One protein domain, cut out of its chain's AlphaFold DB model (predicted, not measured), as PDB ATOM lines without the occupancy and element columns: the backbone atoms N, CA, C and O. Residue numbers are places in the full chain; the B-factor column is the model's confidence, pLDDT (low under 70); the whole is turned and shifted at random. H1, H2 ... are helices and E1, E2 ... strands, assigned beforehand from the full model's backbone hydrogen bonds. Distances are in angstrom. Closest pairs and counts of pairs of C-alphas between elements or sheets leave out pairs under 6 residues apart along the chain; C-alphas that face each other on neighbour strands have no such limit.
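AT A GLANCE: This is residues 10 to 19 and 65 to 208 of the 209 residues of an uncharacterized protein of Vibrio diazotrophicus (UniProt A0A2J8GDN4). A twisted sheet of six strands has two helices, H1 and H4, over one face, and a group of three helices, H2, H3 and H5, sits past the ends of E1 and E5. Two long stretches with no named element, residues 125 to 141 and 193 to 208, lie far from the middle. The printed part has 154 residues, with E1 E2 E3 E4 H1 E5 H2 H3 H4 E6 H5 along it; under half, 72, are in named elements. The mixed sheet runs E3 E4 E2 E1 E5 E6, and the class is mixed, helices and strands. The whole is compact, with a radius of gyration of the C-alphas of 15.8 A and spans of 43 by 40 by 28 A.

IN THESE COORDINATES: E1, residues 10 to 13, begins at C-alpha 10 (13.399, -34.015, -17.538). E2 is 69 to 72, E3 81 to 85, and E4 91 to 97, 19.8 A long. H1 is 100 to 109, 14.3 A, and E5 is 115 to 119, 13.0 A. H2 is 121 to 124, H3 142 to 148, H4 154 to 160 and E6 163 to 166. H5, 178 to 192, is 20.7 A long and ends at C-alpha 192 (2.206, -25.161, -5.445).

HOW THE PARTS SIT: E1 is parallel to E2, with N 70 and O 10 at 2.8 A, and to E5, with N 118 and O 11 at 2.8 A. E4 is parallel to E2, with N 71 and O 95 at 2.8 A. E3 and E4 form an antiparallel hairpin, with N 92 and O 84 at 2.8 A. E5 and E6 are parallel, with N 164 and O 115 at 2.8 A. E4, H1, E5 is a split strand-helix-strand unit, E2 and E1 between its strands, with a right-handed crossover; E5, H2 H3 H4, E6 is a unit of parallel neighbours. H1 and H4 lie on the same face, making two layers, helices over a sheet. H1 is over E4 and E2, at a height over the sheet of 9.3 A, along the strands. H4 is over E5 and stands up from the sheet by 48 degrees. H1 and H4 only just touch, with 3 pairs of C-alphas within 8 A, closest Met 104 and Val 155 at 6.2 A. H3 and H5 touch, closest C-alphas Thr 142 and Thr 187 at 6.4 A, at a steep tilt of 61 degrees. H5 touches H2 with residues 181 to 185 alone, closest C-alphas Leu 121 and Ser 181 at 6.5 A. Every O i to N i+4 pair is within hydrogen-bond range in H1, H3, H4 and H5; H2 is too short for one.

THE WHOLE: The C-alphas farthest apart, Asp 88 and Asp 136, are 44.4 A apart. Residues 20 to 64 are not printed, and C-alphas 19 and 65 are 15.2 A apart across the cut. The links H2 to H3 and E6 to H5 are long. Mean pLDDT of the printed part is 95.3, and no printed residue is under 70.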
ATOM      1  N   LEU A  10      13.151 -35.199 -18.357       98.19
ATOM      2  CA  LEU A  10      13.399 -34.015 -17.538       98.19
ATOM      3  C   LEU A  10      12.700 -32.813 -18.170       98.19
ATOM      4  O   LEU A  10      12.891 -32.545 -19.354       98.19
ATOM      5  N   VAL A  11      11.914 -32.088 -17.380       98.38
ATOM      6  CA  VAL A  11      11.454 -30.741 -17.729       98.38
ATOM      7  C   VAL A  11      12.125 -29.775 -16.766       98.38
ATOM      8  O   VAL A  11      11.845 -29.861 -15.574       98.38
ATOM      9  N   SER A  12      12.982 -28.889 -17.268       98.31
ATOM     10  CA  SER A  12      13.627 -27.840 -16.472       98.31
ATOM     11  C   SER A  12      13.060 -26.460 -16.816       98.31
ATOM     12  O   SER A  12      12.793 -26.163 -17.985       98.31
ATOM     13  N   ILE A  13      12.823 -25.644 -15.790       98.31
ATOM     14  CA  ILE A  13      12.480 -24.222 -15.879       98.31
ATOM     15  C   ILE A  13      13.612 -23.465 -15.197       98.31
ATOM     16  O   ILE A  13      13.680 -23.452 -13.972       98.31
ATOM     17  N   ASP A  14      14.475 -22.851 -15.990       96.81
ATOM     18  CA  ASP A  14      15.810 -22.445 -15.546       96.81
ATOM     19  C   ASP A  14      16.268 -21.236 -16.356       96.81
ATOM     20  O   ASP A  14      15.939 -21.137 -17.537       96.81
ATOM     21  N   TRP A  15      16.935 -20.249 -15.755       96.25
ATOM     22  CA  TRP A  15      17.467 -19.140 -16.542       96.25
ATOM     23  C   TRP A  15      18.454 -19.641 -17.610       96.25
ATOM     24  O   TRP A  15      18.402 -19.166 -18.758       96.25
ATOM     25  N   HIS A  16      19.293 -20.616 -17.261       94.50
ATOM     26  CA  HIS A  16      20.321 -21.226 -18.099       94.50
ATOM     27  C   HIS A  16      19.840 -22.520 -18.758       94.50
ATOM     28  O   HIS A  16      18.712 -22.980 -18.592       94.50
ATOM     29  N   GLN A  17      20.689 -23.071 -19.626       93.31
ATOM     30  CA  GLN A  17      20.428 -24.363 -20.257       93.31
ATOM     31  C   GLN A  17      20.945 -25.543 -19.423       93.31
ATOM     32  O   GLN A  17      20.305 -26.591 -19.418       93.31
ATOM     33  N   ASP A  18      22.111 -25.392 -18.787       92.31
ATOM     34  CA  ASP A  18      22.789 -26.434 -18.001       92.31
ATOM     35  C   ASP A  18      22.990 -27.769 -18.746       92.31
ATOM     36  O   ASP A  18      22.796 -28.876 -18.234       92.31
ATOM     37  N   LEU A  19      23.416 -27.647 -20.013       94.31
ATOM     38  CA  LEU A  19      23.626 -28.748 -20.964       94.31
ATOM     39  C   LEU A  19      25.105 -28.977 -21.327       94.31
ATOM     40  O   LEU A  19      25.413 -29.407 -22.441       94.31
ATOM     41  N   PHE A  65      19.832 -42.071 -15.897       92.69
ATOM     42  CA  PHE A  65      18.821 -41.786 -14.876       92.69
ATOM     43  C   PHE A  65      17.613 -41.019 -15.408       92.69
ATOM     44  O   PHE A  65      16.511 -41.184 -14.882       92.69
ATOM     45  N   ILE A  66      17.810 -40.236 -16.465       95.94
ATOM     46  CA  ILE A  66      16.770 -39.448 -17.131       95.94
ATOM     47  C   ILE A  66      16.712 -39.786 -18.623       95.94
ATOM     48  O   ILE A  66      17.657 -40.345 -19.177       95.94
ATOM     49  N   GLY A  67      15.566 -39.526 -19.244       96.06
ATOM     50  CA  GLY A  67      15.296 -39.725 -20.666       96.06
ATOM     51  C   GLY A  67      15.578 -38.467 -21.484       96.06
ATOM     52  O   GLY A  67      16.634 -37.859 -21.331       96.06
ATOM     53  N   ASP A  68      14.635 -38.110 -22.358       97.38
ATOM     54  CA  ASP A  68      14.673 -36.865 -23.131       97.38
ATOM     55  C   ASP A  68      14.550 -35.639 -22.208       97.38
ATOM     56  O   ASP A  68      13.922 -35.698 -21.143       97.38
ATOM     57  N   ILE A  69      15.163 -34.530 -22.619       98.19
ATOM     58  CA  ILE A  69      15.336 -33.312 -21.824       98.19
ATOM     59  C   ILE A  69      14.631 -32.144 -22.518       98.19
ATOM     60  O   ILE A  69      14.790 -31.923 -23.719       98.19
ATOM     61  N   TYR A  70      13.863 -31.380 -21.748       98.25
ATOM     62  CA  TYR A  70      13.101 -30.223 -22.204       98.25
ATOM     63  C   TYR A  70      13.405 -29.041 -21.284       98.25
ATOM     64  O   TYR A  70      13.038 -29.074 -20.114       98.25
ATOM     65  N   VAL A  71      14.053 -28.001 -21.803       98.25
ATOM     66  CA  VAL A  71      14.479 -26.835 -21.018       98.25
ATOM     67  C   VAL A  71      13.716 -25.598 -21.471       98.25
ATOM     68  O   VAL A  71      13.729 -25.244 -22.651       98.25
ATOM     69  N   LEU A  72      13.023 -24.945 -20.542       98.25
ATOM     70  CA  LEU A  72      12.459 -23.615 -20.727       98.25
ATOM     71  C   LEU A  72      13.417 -22.603 -20.108       98.25
ATOM     72  O   LEU A  72      13.468 -22.507 -18.885       98.25
ATOM     73  N   CYS A  73      14.119 -21.843 -20.947       96.56
ATOM     74  CA  CYS A  73      15.164 -20.933 -20.497       96.56
ATOM     75  C   CYS A  73      15.073 -19.522 -21.065       96.56
ATOM     76  O   CYS A  73      14.229 -19.214 -21.914       96.56
ATOM     77  N   LYS A  74      15.927 -18.642 -20.538       95.38
ATOM     78  CA  LYS A  74      16.036 -17.236 -20.956       95.38
ATOM     79  C   LYS A  74      17.382 -16.904 -21.583       95.38
ATOM     80  O   LYS A  74      17.436 -15.996 -22.410       95.38
ATOM     81  N   GLN A  75      18.431 -17.646 -21.231       93.38
ATOM     82  CA  GLN A  75      19.721 -17.594 -21.906       93.38
ATOM     83  C   GLN A  75      19.559 -17.832 -23.412       93.38
ATOM     84  O   GLN A  75      18.758 -18.670 -23.831       93.38
ATOM     85  N   ASP A  76      20.367 -17.134 -24.215       92.25
ATOM     86  CA  ASP A  76      20.453 -17.363 -25.655       92.25
ATOM     87  C   ASP A  76      20.740 -18.846 -25.967       92.25
ATOM     88  O   ASP A  76      21.797 -19.399 -25.664       92.25
ATOM     89  N   ILE A  77      19.766 -19.483 -26.607       91.62
ATOM     90  CA  ILE A  77      19.796 -20.873 -27.049       91.62
ATOM     91  C   ILE A  77      20.682 -20.985 -28.290       91.62
ATOM     92  O   ILE A  77      20.319 -20.514 -29.373       91.62
ATOM     93  N   GLU A  78      21.809 -21.685 -28.156       84.12
ATOM     94  CA  GLU A  78      22.702 -21.987 -29.280       84.12
ATOM     95  C   GLU A  78      22.040 -22.934 -30.293       84.12
ATOM     96  O   GLU A  78      22.128 -22.729 -31.506       84.12
ATOM     97  N   SER A  79      21.335 -23.957 -29.796       91.44
ATOM     98  CA  SER A  79      20.551 -24.883 -30.610       91.44
ATOM     99  C   SER A  79      19.252 -25.272 -29.913       91.44
ATOM    100  O   SER A  79      19.255 -25.759 -28.790       91.44
ATOM    101  N   LYS A  80      18.118 -25.118 -30.609       93.38
ATOM    102  CA  LYS A  80      16.799 -25.532 -30.091       93.38
ATOM    103  C   LYS A  80      16.625 -27.053 -30.008       93.38
ATOM    104  O   LYS A  80      15.670 -27.517 -29.389       93.38
ATOM    105  N   PHE A  81      17.484 -27.812 -30.686       95.94
ATOM    106  CA  PHE A  81      17.453 -29.269 -30.687       95.94
ATOM    107  C   PHE A  81      18.860 -29.842 -30.812       95.94
ATOM    108  O   PHE A  81      19.600 -29.489 -31.737       95.94
ATOM    109  N   THR A  82      19.206 -30.760 -29.920       96.56
ATOM    110  CA  THR A  82      20.436 -31.550 -29.989       96.56
ATOM    111  C   THR A  82      20.158 -32.991 -29.567       96.56
ATOM    112  O   THR A  82      19.098 -33.318 -29.029       96.56
ATOM    113  N   GLU A  83      21.109 -33.870 -29.860       96.75
ATOM    114  CA  GLU A  83      21.099 -35.254 -29.401       96.75
ATOM    115  C   GLU A  83      22.342 -35.493 -28.550       96.75
ATOM    116  O   GLU A  83      23.434 -35.060 -28.916       96.75
ATOM    117  N   PHE A  84      22.174 -36.213 -27.446       96.44
ATOM    118  CA  PHE A  84      23.259 -36.614 -26.560       96.44
ATOM    119  C   PHE A  84      23.288 -38.136 -26.427       96.44
ATOM    120  O   PHE A  84      22.242 -38.772 -26.303       96.44
ATOM    121  N   VAL A  85      24.480 -38.734 -26.458       96.06
ATOM    122  CA  VAL A  85      24.640 -40.191 -26.371       96.06
ATOM    123  C   VAL A  85      25.099 -40.581 -24.971       96.06
ATOM    124  O   VAL A  85      26.204 -40.238 -24.549       96.06
ATOM    125  N   GLY A  86      24.256 -41.332 -24.266       95.19
ATOM    126  CA  GLY A  86      24.559 -41.856 -22.942       95.19
ATOM    127  C   GLY A  86      25.558 -43.013 -22.967       95.19
ATOM    128  O   GLY A  86      25.901 -43.564 -24.018       95.19
ATOM    129  N   ARG A  87      26.010 -43.422 -21.777       93.81
ATOM    130  CA  ARG A  87      27.035 -44.459 -21.572       93.81
ATOM    131  C   ARG A  87      26.746 -45.762 -22.320       93.81
ATOM    132  O   ARG A  87      27.653 -46.374 -22.881       93.81
ATOM    133  N   ASP A  88      25.482 -46.180 -22.332       90.88
ATOM    134  CA  ASP A  88      25.041 -47.452 -22.913       90.88
ATOM    135  C   ASP A  88      24.634 -47.340 -24.402       90.88
ATOM    136  O   ASP A  88      24.051 -48.274 -24.962       90.88
ATOM    137  N   GLY A  89      24.948 -46.216 -25.064       92.62
ATOM    138  CA  GLY A  89      24.653 -45.965 -26.484       92.62
ATOM    139  C   GLY A  89      23.217 -45.510 -26.771       92.62
ATOM    140  O   GLY A  89      22.793 -45.443 -27.923       92.62
ATOM    141  N   GLU A  90      22.463 -45.226 -25.720       92.94
ATOM    142  CA  GLU A  90      21.161 -44.566 -25.757       92.94
ATOM    143  C   GLU A  90      21.269 -43.118 -26.232       92.94
ATOM    144  O   GLU A  90      22.197 -42.405 -25.861       92.94
ATOM    145  N   VAL A  91      20.319 -42.692 -27.061       95.25
ATOM    146  CA  VAL A  91      20.263 -41.327 -27.593       95.25
ATOM    147  C   VAL A  91      19.161 -40.574 -26.862       95.25
ATOM    148  O   VAL A  91      18.005 -40.994 -26.904       95.25
ATOM    149  N   HIS A  92      19.532 -39.477 -26.215       95.69
ATOM    150  CA  HIS A  92      18.639 -38.541 -25.546       95.69
ATOM    151  C   HIS A  92      18.397 -37.357 -26.469       95.69
ATOM    152  O   HIS A  92      19.349 -36.766 -26.984       95.69
ATOM    153  N   LYS A  93      17.134 -36.992 -26.665       96.94
ATOM    154  CA  LYS A  93      16.775 -35.752 -27.349       96.94
ATOM    155  C   LYS A  93      16.754 -34.615 -26.349       96.94
ATOM    156  O   LYS A  93      16.178 -34.752 -25.272       96.94
ATOM    157  N   ILE A  94      17.337 -33.490 -26.733       97.75
ATOM    158  CA  ILE A  94      17.357 -32.283 -25.917       97.75
ATOM    159  C   ILE A  94      16.657 -31.176 -26.690       97.75
ATOM    160  O   ILE A  94      16.972 -30.921 -27.855       97.75
ATOM    161  N   HIS A  95      15.685 -30.537 -26.047       97.69
ATOM    162  CA  HIS A  95      14.895 -29.461 -26.622       97.69
ATOM    163  C   HIS A  95      14.937 -28.223 -25.728       97.69
ATOM    164  O   HIS A  95      14.582 -28.311 -24.555       97.69
ATOM    165  N   CYS A  96      15.280 -27.069 -26.299       98.12
ATOM    166  CA  CYS A  96      15.315 -25.793 -25.579       98.12
ATOM    167  C   CYS A  96      14.247 -24.832 -26.118       98.12
ATOM    168  O   CYS A  96      14.038 -24.723 -27.334       98.12
ATOM    169  N   PHE A  97      13.590 -24.106 -25.216       97.81
ATOM    170  CA  PHE A  97      12.466 -23.222 -25.512       97.81
ATOM    171  C   PHE A  97      12.595 -21.898 -24.764       97.81
ATOM    172  O   PHE A  97      12.984 -21.876 -23.605       97.81
ATOM    173  N   TYR A  98      12.159 -20.810 -25.399       96.75
ATOM    174  CA  TYR A  98      11.932 -19.527 -24.718       96.75
ATOM    175  C   TYR A  98      10.484 -19.364 -24.242       96.75
ATOM    176  O   TYR A  98      10.171 -18.489 -23.440       96.75
ATOM    177  N   ASP A  99       9.576 -20.168 -24.797       95.06
ATOM    178  CA  ASP A  99       8.138 -19.973 -24.688       95.06
ATOM    179  C   ASP A  99       7.430 -21.235 -24.178       95.06
ATOM    180  O   ASP A  99       7.704 -22.361 -24.605       95.06
ATOM    181  N   LYS A 100       6.463 -21.026 -23.280       95.25
ATOM    182  CA  LYS A 100       5.691 -22.101 -22.644       95.25
ATOM    183  C   LYS A 100       4.768 -22.826 -23.627       95.25
ATOM    184  O   LYS A 100       4.496 -24.010 -23.433       95.25
ATOM    185  N   GLU A 101       4.273 -22.160 -24.671       95.81
ATOM    186  CA  GLU A 101       3.417 -22.798 -25.679       95.81
ATOM    187  C   GLU A 101       4.234 -23.687 -26.626       95.81
ATOM    188  O   GLU A 101       3.767 -24.761 -27.014       95.81
ATOM    189  N   GLU A 102       5.453 -23.269 -26.997       96.31
ATOM    190  CA  GLU A 102       6.423 -24.118 -27.706       96.31
ATOM    191  C   GLU A 102       6.770 -25.367 -26.891       96.31
ATOM    192  O   GLU A 102       6.657 -26.480 -27.420       96.31
ATOM    193  N   LEU A 103       7.091 -25.194 -25.602       97.19
ATOM    194  CA  LEU A 103       7.323 -26.307 -24.682       97.19
ATOM    195  C   LEU A 103       6.119 -27.260 -24.665       97.19
ATOM    196  O   LEU A 103       6.282 -28.457 -24.896       97.19
ATOM    197  N   MET A 104       4.896 -26.752 -24.464       96.62
ATOM    198  CA  MET A 104       3.713 -27.621 -24.392       96.62
ATOM    199  C   MET A 104       3.423 -28.399 -25.658       96.62
ATOM    200  O   MET A 104       3.004 -29.557 -25.577       96.62
ATOM    201  N   ARG A 105       3.613 -27.780 -26.826       96.44
ATOM    202  CA  ARG A 105       3.466 -28.488 -28.099       96.44
ATOM    203  C   ARG A 105       4.436 -29.662 -28.160       96.44
ATOM    204  O   ARG A 105       4.000 -30.780 -28.412       96.44
ATOM    205  N   SER A 106       5.700 -29.430 -27.806       95.69
ATOM    206  CA  SER A 106       6.704 -30.494 -27.761       95.69
ATOM    207  C   SER A 106       6.335 -31.604 -26.771       95.69
ATOM    208  O   SER A 106       6.357 -32.780 -27.127       95.69
ATOM    209  N   LEU A 107       5.913 -31.259 -25.552       95.12
ATOM    210  CA  LEU A 107       5.528 -32.247 -24.538       95.12
ATOM    211  C   LEU A 107       4.323 -33.104 -24.963       95.12
ATOM    212  O   LEU A 107       4.240 -34.275 -24.601       95.12
ATOM    213  N   ARG A 108       3.379 -32.551 -25.737       92.44
ATOM    214  CA  ARG A 108       2.213 -33.290 -26.256       92.44
ATOM    215  C   ARG A 108       2.549 -34.221 -27.416       92.44
ATOM    216  O   ARG A 108       1.922 -35.273 -27.528       92.44
ATOM    217  N   ASP A 109       3.493 -33.820 -28.258       91.31
ATOM    218  CA  ASP A 109       3.879 -34.572 -29.454       91.31
ATOM    219  C   ASP A 109       4.790 -35.770 -29.126       91.31
ATOM    220  O   ASP A 109       5.005 -36.635 -29.975       91.31
ATOM    221  N   ASN A 110       5.296 -35.851 -27.890       87.69
ATOM    222  CA  ASN A 110       6.142 -36.940 -27.409       87.69
ATOM    223  C   ASN A 110       5.392 -37.850 -26.415       87.69
ATOM    224  O   ASN A 110       4.629 -37.396 -25.562       87.69
ATOM    225  N   GLU A 111       5.627 -39.164 -26.499       85.69
ATOM    226  CA  GLU A 111       4.983 -40.184 -25.651       85.69
ATOM    227  C   GLU A 111       5.612 -40.263 -24.242       85.69
ATOM    228  O   GLU A 111       6.123 -41.298 -23.822       85.69
ATOM    229  N   ILE A 112       5.582 -39.157 -23.493       93.56
ATOM    230  CA  ILE A 112       6.145 -39.078 -22.138       93.56
ATOM    231  C   ILE A 112       5.115 -39.582 -21.118       93.56
ATOM    232  O   ILE A 112       4.014 -39.031 -20.992       93.56
ATOM    233  N   SER A 113       5.475 -40.619 -20.361       93.50
ATOM    234  CA  SER A 113       4.654 -41.201 -19.288       93.50
ATOM    235  C   SER A 113       5.085 -40.767 -17.886       93.50
ATOM    236  O   SER A 113       4.246 -40.676 -16.992       93.50
ATOM    237  N   GLU A 114       6.373 -40.484 -17.704       96.94
ATOM    238  CA  GLU A 114       7.007 -40.176 -16.423       96.94
ATOM    239  C   GLU A 114       8.010 -39.036 -16.611       96.94
ATOM    240  O   GLU A 114       8.667 -38.965 -17.653       96.94
ATOM    241  N   LEU A 115       8.140 -38.148 -15.621       97.44
ATOM    242  CA  LEU A 115       9.127 -37.068 -15.653       97.44
ATOM    243  C   LEU A 115       9.592 -36.602 -14.276       97.44
ATOM    244  O   LEU A 115       8.880 -36.750 -13.281       97.44
ATOM    245  N   TYR A 116      10.757 -35.966 -14.262       98.31
ATOM    246  CA  TYR A 116      11.202 -35.062 -13.210       98.31
ATOM    247  C   TYR A 116      10.954 -33.613 -13.632       98.31
ATOM    248  O   TYR A 116      11.129 -33.269 -14.802       98.31
ATOM    249  N   LEU A 117      10.517 -32.790 -12.679       98.19
ATOM    250  CA  LEU A 117      10.369 -31.348 -12.861       98.19
ATOM    251  C   LEU A 117      11.468 -30.631 -12.083       98.19
ATOM    252  O   LEU A 117      11.524 -30.748 -10.862       98.19
ATOM    253  N   ASP A 118      12.296 -29.888 -12.787       98.00
ATOM    254  CA  ASP A 118      13.362 -29.076 -12.223       98.00
ATOM    255  C   ASP A 118      13.014 -27.597 -12.370       98.00
ATOM    256  O   ASP A 118      12.398 -27.198 -13.363       98.00
ATOM    257  N   ILE A 119      13.280 -26.815 -11.329       98.25
ATOM    258  CA  ILE A 119      12.922 -25.399 -11.284       98.25
ATOM    259  C   ILE A 119      14.024 -24.640 -10.559       98.25
ATOM    260  O   ILE A 119      14.168 -24.754  -9.336       98.25
ATOM    261  N   ASP A 120      14.676 -23.767 -11.302       97.62
ATOM    262  CA  ASP A 120      15.730 -22.903 -10.808       97.62
ATOM    263  C   ASP A 120      15.131 -21.524 -10.525       97.62
ATOM    264  O   ASP A 120      14.298 -20.984 -11.267       97.62
ATOM    265  N   LEU A 121      15.409 -21.007  -9.325       98.25
ATOM    266  CA  LEU A 121      14.729 -19.805  -8.847       98.25
ATOM    267  C   LEU A 121      15.166 -18.558  -9.618       98.25
ATOM    268  O   LEU A 121      14.422 -17.571  -9.637       98.25
ATOM    269  N   ASP A 122      16.332 -18.577 -10.250       97.06
ATOM    270  CA  ASP A 122      16.826 -17.445 -11.014       97.06
ATOM    271  C   ASP A 122      16.042 -17.202 -12.320       97.06
ATOM    272  O   ASP A 122      15.961 -16.057 -12.776       97.06
ATOM    273  N   TYR A 123      15.305 -18.200 -12.833       98.00
ATOM    274  CA  TYR A 123      14.364 -18.040 -13.947       98.00
ATOM    275  C   TYR A 123      13.344 -16.923 -13.677       98.00
ATOM    276  O   TYR A 123      12.842 -16.262 -14.593       98.00
ATOM    277  N   PHE A 124      13.036 -16.670 -12.405       98.19
ATOM    278  CA  PHE A 124      12.093 -15.644 -11.957       98.19
ATOM    279  C   PHE A 124      12.737 -14.271 -11.736       98.19
ATOM    280  O   PHE A 124      12.147 -13.390 -11.103       98.19
ATOM    281  N   THR A 125      13.945 -14.071 -12.244       97.69
ATOM    282  CA  THR A 125      14.619 -12.775 -12.275       97.69
ATOM    283  C   THR A 125      14.538 -12.164 -13.669       97.69
ATOM    284  O   THR A 125      13.935 -12.747 -14.564       97.69
ATOM    285  N   GLU A 126      15.055 -10.953 -13.842       95.81
ATOM    286  CA  GLU A 126      15.348 -10.322 -15.129       95.81
ATOM    287  C   GLU A 126      16.661  -9.552 -14.987       95.81
ATOM    288  O   GLU A 126      16.861  -8.856 -13.986       95.81
ATOM    289  N   SER A 127      17.531  -9.651 -15.988       94.00
ATOM    290  CA  SER A 127      18.840  -8.998 -16.016       94.00
ATOM    291  C   SER A 127      19.239  -8.644 -17.447       94.00
ATOM    292  O   SER A 127      18.789  -9.289 -18.396       94.00
ATOM    293  N   SER A 128      20.076  -7.616 -17.616       90.94
ATOM    294  CA  SER A 128      20.751  -7.373 -18.896       90.94
ATOM    295  C   SER A 128      22.018  -8.214 -19.085       90.94
ATOM    296  O   SER A 128      22.547  -8.249 -20.199       90.94
ATOM    297  N   ASP A 129      22.494  -8.895 -18.038       89.88
ATOM    298  CA  ASP A 129      23.603  -9.840 -18.138       89.88
ATOM    299  C   ASP A 129      23.161 -11.089 -18.933       89.88
ATOM    300  O   ASP A 129      22.172 -11.732 -18.561       89.88
ATOM    301  N   PRO A 130      23.871 -11.469 -20.015       85.12
ATOM    302  CA  PRO A 130      23.554 -12.666 -20.797       85.12
ATOM    303  C   PRO A 130      23.539 -13.965 -19.983       85.12
ATOM    304  O   PRO A 130      22.873 -14.925 -20.369       85.12
ATOM    305  N   CYS A 131      24.267 -14.000 -18.867       83.44
ATOM    306  CA  CYS A 131      24.332 -15.134 -17.955       83.44
ATOM    307  C   CYS A 131      23.425 -14.956 -16.728       83.44
ATOM    308  O   CYS A 131      23.582 -15.700 -15.767       83.44
ATOM    309  N   GLY A 132      22.498 -13.993 -16.721       87.62
ATOM    310  CA  GLY A 132      21.676 -13.706 -15.541       87.62
ATOM    311  C   GLY A 132      22.482 -13.085 -14.393       87.62
ATOM    312  O   GLY A 132      23.682 -12.832 -14.501       87.62
ATOM    313  N   GLY A 133      21.825 -12.792 -13.269       89.88
ATOM    314  CA  GLY A 133      22.497 -12.125 -12.147       89.88
ATOM    315  C   GLY A 133      22.801 -10.644 -12.419       89.88
ATOM    316  O   GLY A 133      22.030  -9.947 -13.074       89.88
ATOM    317  N   GLY A 134      23.927 -10.148 -11.903       89.25
ATOM    318  CA  GLY A 134      24.404  -8.782 -12.157       89.25
ATOM    319  C   GLY A 134      23.805  -7.686 -11.259       89.25
ATOM    320  O   GLY A 134      22.907  -7.914 -10.448       89.25
ATOM    321  N   ASP A 135      24.350  -6.471 -11.390       89.12
ATOM    322  CA  ASP A 135      23.997  -5.314 -10.549       89.12
ATOM    323  C   ASP A 135      22.608  -4.728 -10.866       89.12
ATOM    324  O   ASP A 135      22.005  -4.066 -10.017       89.12
ATOM    325  N   ASP A 136      22.104  -4.929 -12.087       93.19
ATOM    326  CA  ASP A 136      20.804  -4.442 -12.557       93.19
ATOM    327  C   ASP A 136      19.680  -5.477 -12.419       93.19
ATOM    328  O   ASP A 136      18.562  -5.232 -12.880       93.19
ATOM    329  N   LEU A 137      19.959  -6.600 -11.752       96.19
ATOM    330  CA  LEU A 137      18.996  -7.666 -11.547       96.19
ATOM    331  C   LEU A 137      17.720  -7.164 -10.873       96.19
ATOM    332  O   LEU A 137      17.733  -6.494  -9.833       96.19
ATOM    333  N   THR A 138      16.593  -7.593 -11.424       97.12
ATOM    334  CA  THR A 138      15.277  -7.429 -10.815       97.12
ATOM    335  C   THR A 138      14.603  -8.779 -10.629       97.12
ATOM    336  O   THR A 138      14.922  -9.754 -11.297       97.12
ATOM    337  N   VAL A 139      13.676  -8.846  -9.677       98.00
ATOM    338  CA  VAL A 139      12.900 -10.055  -9.393       98.00
ATOM    339  C   VAL A 139      11.483  -9.838  -9.894       98.00
ATOM    340  O   VAL A 139      10.911  -8.770  -9.654       98.00
ATOM    341  N   MET A 140      10.913 -10.846 -10.549       98.06
ATOM    342  CA  MET A 140       9.511 -10.846 -10.946       98.06
ATOM    343  C   MET A 140       8.589 -10.583  -9.752       98.06
ATOM    344  O   MET A 140       8.806 -11.056  -8.629       98.06
ATOM    345  N   ASP A 141       7.504  -9.852  -9.989       97.75
ATOM    346  CA  ASP A 141       6.465  -9.705  -8.981       97.75
ATOM    347  C   ASP A 141       5.704 -11.024  -8.752       97.75
ATOM    348  O   ASP A 141       5.781 -11.980  -9.528       97.75
ATOM    349  N   THR A 142       4.947 -11.088  -7.657       98.06
ATOM    350  CA  THR A 142       4.211 -12.293  -7.255       98.06
ATOM    351  C   THR A 142       3.291 -12.812  -8.362       98.06
ATOM    352  O   THR A 142       3.181 -14.022  -8.540       98.06
ATOM    353  N   SER A 143       2.642 -11.920  -9.115       97.75
ATOM    354  CA  SER A 143       1.696 -12.301 -10.167       97.75
ATOM    355  C   SER A 143       2.404 -12.867 -11.396       97.75
ATOM    356  O   SER A 143       1.929 -13.836 -11.988       97.75
ATOM    357  N   GLN A 144       3.573 -12.319 -11.736       97.62
ATOM    358  CA  GLN A 144       4.432 -12.829 -12.799       97.62
ATOM    359  C   GLN A 144       4.943 -14.232 -12.456       97.62
ATOM    360  O   GLN A 144       4.741 -15.146 -13.257       97.62
ATOM    361  N   ILE A 145       5.487 -14.432 -11.248       98.12
ATOM    362  CA  ILE A 145       5.929 -15.753 -10.763       98.12
ATOM    363  C   ILE A 145       4.765 -16.745 -10.830       98.12
ATOM    364  O   ILE A 145       4.869 -17.793 -11.467       98.12
ATOM    365  N   GLN A 146       3.617 -16.387 -10.250       97.12
ATOM    366  CA  GLN A 146       2.417 -17.226 -10.250       97.12
ATOM    367  C   GLN A 146       1.951 -17.606 -11.654       97.12
ATOM    368  O   GLN A 146       1.487 -18.721 -11.843       97.12
ATOM    369  N   SER A 147       2.094 -16.727 -12.646       95.75
ATOM    370  CA  SER A 147       1.699 -17.030 -14.028       95.75
ATOM    371  C   SER A 147       2.572 -18.100 -14.701       95.75
ATOM    372  O   SER A 147       2.145 -18.739 -15.666       95.75
ATOM    373  N   VAL A 148       3.808 -18.290 -14.231       96.00
ATOM    374  CA  VAL A 148       4.730 -19.321 -14.730       96.00
ATOM    375  C   VAL A 148       4.414 -20.667 -14.090       96.00
ATOM    376  O   VAL A 148       4.275 -21.647 -14.816       96.00
ATOM    377  N   ILE A 149       4.226 -20.695 -12.769       96.12
ATOM    378  CA  ILE A 149       4.029 -21.927 -11.988       96.12
ATOM    379  C   ILE A 149       2.579 -22.155 -11.548       96.12
ATOM    380  O   ILE A 149       2.329 -22.869 -10.576       96.12
ATOM    381  N   ASP A 150       1.612 -21.560 -12.251       95.31
ATOM    382  CA  ASP A 150       0.189 -21.718 -11.947       95.31
ATOM    383  C   ASP A 150      -0.161 -23.216 -11.957       95.31
ATOM    384  O   ASP A 150      -0.060 -23.854 -13.013       95.31
ATOM    385  N   PRO A 151      -0.592 -23.794 -10.818       94.62
ATOM    386  CA  PRO A 151      -0.882 -25.217 -10.722       94.62
ATOM    387  C   PRO A 151      -2.067 -25.659 -11.589       94.62
ATOM    388  O   PRO A 151      -2.267 -26.862 -11.744       94.62
ATOM    389  N   GLN A 152      -2.855 -24.719 -12.120       93.88
ATOM    390  CA  GLN A 152      -3.954 -24.962 -13.058       93.88
ATOM    391  C   GLN A 152      -3.577 -24.687 -14.517       93.88
ATOM    392  O   GLN A 152      -4.379 -24.949 -15.417       93.88
ATOM    393  N   SER A 153      -2.365 -24.189 -14.777       94.19
ATOM    394  CA  SER A 153      -1.882 -24.022 -16.143       94.19
ATOM    395  C   SER A 153      -1.725 -25.369 -16.841       94.19
ATOM    396  O   SER A 153      -1.514 -26.416 -16.223       94.19
ATOM    397  N   GLU A 154      -1.806 -25.333 -18.169       94.62
ATOM    398  CA  GLU A 154      -1.709 -26.534 -18.986       94.62
ATOM    399  C   GLU A 154      -0.372 -27.267 -18.791       94.62
ATOM    400  O   GLU A 154      -0.377 -28.489 -18.637       94.62
ATOM    401  N   VAL A 155       0.740 -26.518 -18.729       95.75
ATOM    402  CA  VAL A 155       2.092 -27.046 -18.470       95.75
ATOM    403  C   VAL A 155       2.143 -27.771 -17.142       95.75
ATOM    404  O   VAL A 155       2.438 -28.964 -17.098       95.75
ATOM    405  N   MET A 156       1.801 -27.078 -16.058       96.44
ATOM    406  CA  MET A 156       1.969 -27.628 -14.719       96.44
ATOM    407  C   MET A 156       1.046 -28.826 -14.493       96.44
ATOM    408  O   MET A 156       1.494 -29.857 -13.995       96.44
ATOM    409  N   LEU A 157      -0.215 -28.763 -14.941       95.50
ATOM    410  CA  LEU A 157      -1.129 -29.910 -14.871       95.50
ATOM    411  C   LEU A 157      -0.642 -31.099 -15.703       95.50
ATOM    412  O   LEU A 157      -0.850 -32.251 -15.306       95.50
ATOM    413  N   TRP A 158      -0.042 -30.850 -16.869       96.62
ATOM    414  CA  TRP A 158       0.536 -31.912 -17.686       96.62
ATOM    415  C   TRP A 158       1.732 -32.558 -16.977       96.62
ATOM    416  O   TRP A 158       1.805 -33.793 -16.951       96.62
ATOM    417  N   CYS A 159       2.586 -31.751 -16.337       97.00
ATOM    418  CA  CYS A 159       3.730 -32.214 -15.559       97.00
ATOM    419  C   CYS A 159       3.304 -33.022 -14.326       97.00
ATOM    420  O   CYS A 159       3.743 -34.156 -14.148       97.00
ATOM    421  N   PHE A 160       2.381 -32.506 -13.508       96.00
ATOM    422  CA  PHE A 160       1.948 -33.154 -12.263       96.00
ATOM    423  C   PHE A 160       1.351 -34.545 -12.462       96.00
ATOM    424  O   PHE A 160       1.545 -35.423 -11.628       96.00
ATOM    425  N   LYS A 161       0.671 -34.785 -13.588       95.06
ATOM    426  CA  LYS A 161       0.110 -36.108 -13.913       95.06
ATOM    427  C   LYS A 161       1.169 -37.185 -14.175       95.06
ATOM    428  O   LYS A 161       0.810 -38.357 -14.237       95.06
ATOM    429  N   ARG A 162       2.430 -36.793 -14.370       96.62
ATOM    430  CA  ARG A 162       3.563 -37.656 -14.757       96.62
ATOM    431  C   ARG A 162       4.737 -37.570 -13.781       96.62
ATOM    432  O   ARG A 162       5.749 -38.237 -13.980       96.62
ATOM    433  N   LEU A 163       4.613 -36.734 -12.755       96.56
ATOM    434  CA  LEU A 163       5.699 -36.351 -11.868       96.56
ATOM    435  C   LEU A 163       6.180 -37.543 -11.026       96.56
ATOM    436  O   LEU A 163       5.420 -38.094 -10.231       96.56
ATOM    437  N   GLN A 164       7.452 -37.901 -11.177       96.81
ATOM    438  CA  GLN A 164       8.165 -38.871 -10.335       96.81
ATOM    439  C   GLN A 164       8.954 -38.183  -9.216       96.81
ATOM    440  O   GLN A 164       9.193 -38.767  -8.161       96.81
ATOM    441  N   GLY A 165       9.334 -36.926  -9.425       95.75
ATOM    442  CA  GLY A 165      10.048 -36.110  -8.453       95.75
ATOM    443  C   GLY A 165      10.185 -34.674  -8.936       95.75
ATOM    444  O   GLY A 165       9.970 -34.389 -10.114       95.75
ATOM    445  N   MET A 166      10.520 -33.780  -8.011       96.06
ATOM    446  CA  MET A 166      10.722 -32.367  -8.296       96.06
ATOM    447  C   MET A 166      11.929 -31.831  -7.529       96.06
ATOM    448  O   MET A 166      12.136 -32.207  -6.372       96.06
ATOM    449  N   THR A 167      12.673 -30.935  -8.163       95.75
ATOM    450  CA  THR A 167      13.787 -30.176  -7.590       95.75
ATOM    451  C   THR A 167      13.472 -28.679  -7.603       95.75
ATOM    452  O   THR A 167      12.610 -28.212  -8.344       95.75
ATOM    453  N   LEU A 168      14.091 -27.956  -6.668       96.81
ATOM    454  CA  LEU A 168      14.026 -26.499  -6.551       96.81
ATOM    455  C   LEU A 168      15.433 -25.997  -6.219       96.81
ATOM    456  O   LEU A 168      15.874 -26.182  -5.076       96.81
ATOM    457  N   ALA A 169      16.135 -25.389  -7.172       95.69
ATOM    458  CA  ALA A 169      17.460 -24.829  -6.931       95.69
ATOM    459  C   ALA A 169      17.348 -23.387  -6.429       95.69
ATOM    460  O   ALA A 169      16.796 -22.512  -7.084       95.69
ATOM    461  N   THR A 170      17.841 -23.117  -5.216       95.75
ATOM    462  CA  THR A 170      17.584 -21.827  -4.549       95.75
ATOM    463  C   THR A 170      18.403 -20.653  -5.085       95.75
ATOM    464  O   THR A 170      18.005 -19.512  -4.878       95.75
ATOM    465  N   GLU A 171      19.579 -20.925  -5.648       93.50
ATOM    466  CA  GLU A 171      20.428 -19.967  -6.379       93.50
ATOM    467  C   GLU A 171      20.498 -18.524  -5.839       93.50
ATOM    468  O   GLU A 171      20.233 -17.546  -6.542       93.50
ATOM    469  N   PRO A 172      20.860 -18.331  -4.559       95.50
ATOM    470  CA  PRO A 172      20.804 -17.014  -3.940       95.50
ATOM    471  C   PRO A 172      21.709 -15.977  -4.610       95.50
ATOM    472  O   PRO A 172      21.411 -14.795  -4.497       95.50
ATOM    473  N   GLU A 173      22.798 -16.377  -5.267       93.00
ATOM    474  CA  GLU A 173      23.678 -15.458  -5.998       93.00
ATOM    475  C   GLU A 173      22.995 -14.923  -7.263       93.00
ATOM    476  O   GLU A 173      22.846 -13.707  -7.400       93.00
ATOM    477  N   PHE A 174      22.462 -15.817  -8.099       94.56
ATOM    478  CA  PHE A 174      21.742 -15.469  -9.327       94.56
ATOM    479  C   PHE A 174      20.372 -14.838  -9.071       94.56
ATOM    480  O   PHE A 174      19.862 -14.115  -9.913       94.56
ATOM    481  N   CYS A 175      19.821 -14.969  -7.862       96.94
ATOM    482  CA  CYS A 175      18.633 -14.227  -7.434       96.94
ATOM    483  C   CYS A 175      18.916 -12.785  -6.944       96.94
ATOM    484  O   CYS A 175      17.995 -12.088  -6.504       96.94
ATOM    485  N   GLY A 176      20.173 -12.324  -6.916       95.69
ATOM    486  CA  GLY A 176      20.547 -11.027  -6.323       95.69
ATOM    487  C   GLY A 176      20.508 -11.015  -4.787       95.69
ATOM    488  O   GLY A 176      20.288  -9.982  -4.148       95.69
ATOM    489  N   GLY A 177      20.693 -12.181  -4.171       96.12
ATOM    490  CA  GLY A 177      20.827 -12.382  -2.734       96.12
ATOM    491  C   GLY A 177      19.779 -13.317  -2.123       96.12
ATOM    492  O   GLY A 177      18.662 -13.494  -2.609       96.12
ATOM    493  N   VAL A 178      20.109 -13.845  -0.939       97.75
ATOM    494  CA  VAL A 178      19.280 -14.795  -0.167       97.75
ATOM    495  C   VAL A 178      17.862 -14.278   0.114       97.75
ATOM    496  O   VAL A 178      16.924 -15.065   0.209       97.75
ATOM    497  N   ARG A 179      17.673 -12.960   0.264       97.88
ATOM    498  CA  ARG A 179      16.338 -12.381   0.496       97.88
ATOM    499  C   ARG A 179      15.424 -12.576  -0.712       97.88
ATOM    500  O   ARG A 179      14.264 -12.929  -0.527       97.88
ATOM    501  N   ASN A 180      15.947 -12.334  -1.906       98.00
ATOM    502  CA  ASN A 180      15.198 -12.434  -3.151       98.00
ATOM    503  C   ASN A 180      14.893 -13.895  -3.477       98.00
ATOM    504  O   ASN A 180      13.732 -14.230  -3.681       98.00
ATOM    505  N   SER A 181      15.897 -14.769  -3.378       98.44
ATOM    506  CA  SER A 181      15.723 -16.224  -3.501       98.44
ATOM    507  C   SER A 181      14.613 -16.753  -2.578       98.44
ATOM    508  O   SER A 181      13.685 -17.413  -3.037       98.44
ATOM    509  N   ASN A 182      14.602 -16.366  -1.295       98.31
ATOM    510  CA  ASN A 182      13.534 -16.781  -0.375       98.31
ATOM    511  C   ASN A 182      12.162 -16.171  -0.694       98.31
ATOM    512  O   ASN A 182      11.145 -16.792  -0.402       98.31
ATOM    513  N   TYR A 183      12.109 -14.964  -1.261       98.56
ATOM    514  CA  TYR A 183      10.853 -14.368  -1.718       98.56
ATOM    515  C   TYR A 183      10.262 -15.147  -2.904       98.56
ATOM    516  O   TYR A 183       9.060 -15.432  -2.915       98.56
ATOM    517  N   ILE A 184      11.103 -15.539  -3.867       98.69
ATOM    518  CA  ILE A 184      10.692 -16.371  -5.003       98.69
ATOM    519  C   ILE A 184      10.244 -17.739  -4.480       98.69
ATOM    520  O   ILE A 184       9.121 -18.157  -4.759       98.69
ATOM    521  N   PHE A 185      11.052 -18.384  -3.630       98.50
ATOM    522  CA  PHE A 185      10.717 -19.667  -3.013       98.50
ATOM    523  C   PHE A 185       9.383 -19.629  -2.253       98.50
ATOM    524  O   PHE A 185       8.541 -20.484  -2.495       98.50
ATOM    525  N   ASP A 186       9.143 -18.639  -1.379       98.25
ATOM    526  CA  ASP A 186       7.869 -18.510  -0.645       98.25
ATOM    527  C   ASP A 186       6.687 -18.309  -1.605       98.25
ATOM    528  O   ASP A 186       5.603 -18.854  -1.383       98.25
ATOM    529  N   THR A 187       6.891 -17.591  -2.715       98.50
ATOM    530  CA  THR A 187       5.861 -17.424  -3.746       98.50
ATOM    531  C   THR A 187       5.538 -18.750  -4.440       98.50
ATOM    532  O   THR A 187       4.357 -19.083  -4.586       98.50
ATOM    533  N   ILE A 188       6.551 -19.528  -4.831       98.12
ATOM    534  CA  ILE A 188       6.375 -20.856  -5.439       98.12
ATOM    535  C   ILE A 188       5.735 -21.821  -4.438       98.12
ATOM    536  O   ILE A 188       4.730 -22.452  -4.761       98.12
ATOM    537  N   ASP A 189       6.252 -21.889  -3.210       97.69
ATOM    538  CA  ASP A 189       5.750 -22.748  -2.136       97.69
ATOM    539  C   ASP A 189       4.254 -22.508  -1.901       97.69
ATOM    540  O   ASP A 189       3.431 -23.421  -1.991       97.69
ATOM    541  N   ARG A 190       3.862 -21.241  -1.728       96.69
ATOM    542  CA  ARG A 190       2.454 -20.865  -1.553       96.69
ATOM    543  C   ARG A 190       1.594 -21.153  -2.766       96.69
ATOM    544  O   ARG A 190       0.389 -21.302  -2.587       96.69
ATOM    545  N   SER A 191       2.156 -21.186  -3.966       96.62
ATOM    546  CA  SER A 191       1.405 -21.413  -5.202       96.62
ATOM    547  C   SER A 191       1.230 -22.901  -5.498       96.62
ATOM    548  O   SER A 191       0.165 -23.314  -5.953       96.62
ATOM    549  N   LEU A 192       2.226 -23.724  -5.179       96.44
ATOM    550  CA  LEU A 192       2.206 -25.161  -5.445       96.44
ATOM    551  C   LEU A 192       1.646 -25.978  -4.280       96.44
ATOM    552  O   LEU A 192       1.005 -27.008  -4.512       96.44
ATOM    553  N   PHE A 193       1.802 -25.505  -3.042       96.25
ATOM    554  CA  PHE A 193       1.422 -26.232  -1.834       96.25
ATOM    555  C   PHE A 193       0.400 -25.469  -0.981       96.25
ATOM    556  O   PHE A 193       0.339 -24.239  -0.914       96.25
ATOM    557  N   SER A 194      -0.481 -26.233  -0.341       95.62
ATOM    558  CA  SER A 194      -1.561 -25.732   0.525       95.62
ATOM    559  C   SER A 194      -1.079 -25.255   1.898       95.62
ATOM    560  O   SER A 194      -1.724 -24.404   2.515       95.62
ATOM    561  N   ALA A 195       0.055 -25.780   2.352       95.81
ATOM    562  CA  ALA A 195       0.783 -25.419   3.560       95.81
ATOM    563  C   ALA A 195       2.290 -25.478   3.240       95.81
ATOM    564  O   ALA A 195       2.629 -26.073   2.216       95.81
ATOM    565  N   PRO A 196       3.171 -24.911   4.088       96.06
ATOM    566  CA  PRO A 196       4.600 -24.845   3.790       96.06
ATOM    567  C   PRO A 196       5.189 -26.206   3.418       96.06
ATOM    568  O   PRO A 196       4.915 -27.189   4.116       96.06
ATOM    569  N   LEU A 197       5.987 -26.258   2.350       93.38
ATOM    570  CA  LEU A 197       6.651 -27.465   1.855       93.38
ATOM    571  C   LEU A 197       7.356 -28.230   2.991       93.38
ATOM    572  O   LEU A 197       7.963 -27.647   3.887       93.38
ATOM    573  N   MET A 198       7.241 -29.563   2.966       89.88
ATOM    574  CA  MET A 198       7.668 -30.489   4.035       89.88
ATOM    575  C   MET A 198       6.942 -30.323   5.386       89.88
ATOM    576  O   MET A 198       7.248 -31.028   6.350       89.88
ATOM    577  N   GLY A 199       5.944 -29.444   5.477       93.69
ATOM    578  CA  GLY A 199       5.028 -29.373   6.608       93.69
ATOM    579  C   GLY A 199       4.089 -30.581   6.666       93.69
ATOM    580  O   GLY A 199       3.696 -31.147   5.650       93.69
ATOM    581  N   THR A 200       3.648 -30.958   7.868       93.62
ATOM    582  CA  THR A 200       2.785 -32.141   8.087       93.62
ATOM    583  C   THR A 200       1.395 -32.046   7.453       93.62
ATOM    584  O   THR A 200       0.698 -33.051   7.363       93.62
ATOM    585  N   GLN A 201       0.980 -30.843   7.050       93.19
ATOM    586  CA  GLN A 201      -0.295 -30.565   6.380       93.19
ATOM    587  C   GLN A 201      -0.106 -30.183   4.905       93.19
ATOM    588  O   GLN A 201      -1.067 -29.782   4.252       93.19
ATOM    589  N   ALA A 202       1.123 -30.251   4.383       94.19
ATOM    590  CA  ALA A 202       1.398 -29.884   3.005       94.19
ATOM    591  C   ALA A 202       0.789 -30.919   2.054       94.19
ATOM    592  O   ALA A 202       1.148 -32.094   2.059       94.19
ATOM    593  N   THR A 203      -0.132 -30.457   1.216       94.75
ATOM    594  CA  THR A 203      -0.571 -31.159   0.006       94.75
ATOM    595  C   THR A 203      -0.457 -30.235  -1.196       94.75
ATOM    596  O   THR A 203      -0.550 -29.012  -1.050       94.75
ATOM    597  N   TRP A 204      -0.299 -30.815  -2.382       94.44
ATOM    598  CA  TRP A 204      -0.328 -30.091  -3.647       94.44
ATOM    599  C   TRP A 204      -1.650 -29.348  -3.839       94.44
ATOM    600  O   TRP A 204      -2.726 -29.916  -3.633       94.44
ATOM    601  N   ARG A 205      -1.581 -28.091  -4.285       94.50
ATOM    602  CA  ARG A 205      -2.774 -27.279  -4.555       94.50
ATOM    603  C   ARG A 205      -3.617 -27.818  -5.699       94.50
ATOM    604  O   ARG A 205      -4.836 -27.760  -5.605       94.50
ATOM    605  N   HIS A 206      -3.000 -28.387  -6.735       92.69
ATOM    606  CA  HIS A 206      -3.740 -28.919  -7.885       92.69
ATOM    607  C   HIS A 206      -4.672 -30.093  -7.528       92.69
ATOM    608  O   HIS A 206      -5.546 -30.427  -8.318       92.69
ATOM    609  N   LEU A 207      -4.497 -30.721  -6.357       92.25
ATOM    610  CA  LEU A 207      -5.345 -31.819  -5.877       92.25
ATOM    611  C   LEU A 207      -6.571 -31.348  -5.082       92.25
ATOM    612  O   LEU A 207      -7.447 -32.159  -4.788       92.25
ATOM    613  N   ILE A 208      -6.612 -30.074  -4.684       88.31
ATOM    614  CA  ILE A 208      -7.665 -29.506  -3.823       88.31
ATOM    615  C   ILE A 208      -8.394 -28.313  -4.455       88.31
ATOM    616  O   ILE A 208      -9.325 -27.791  -3.840       88.31
TER     617      ILE A 208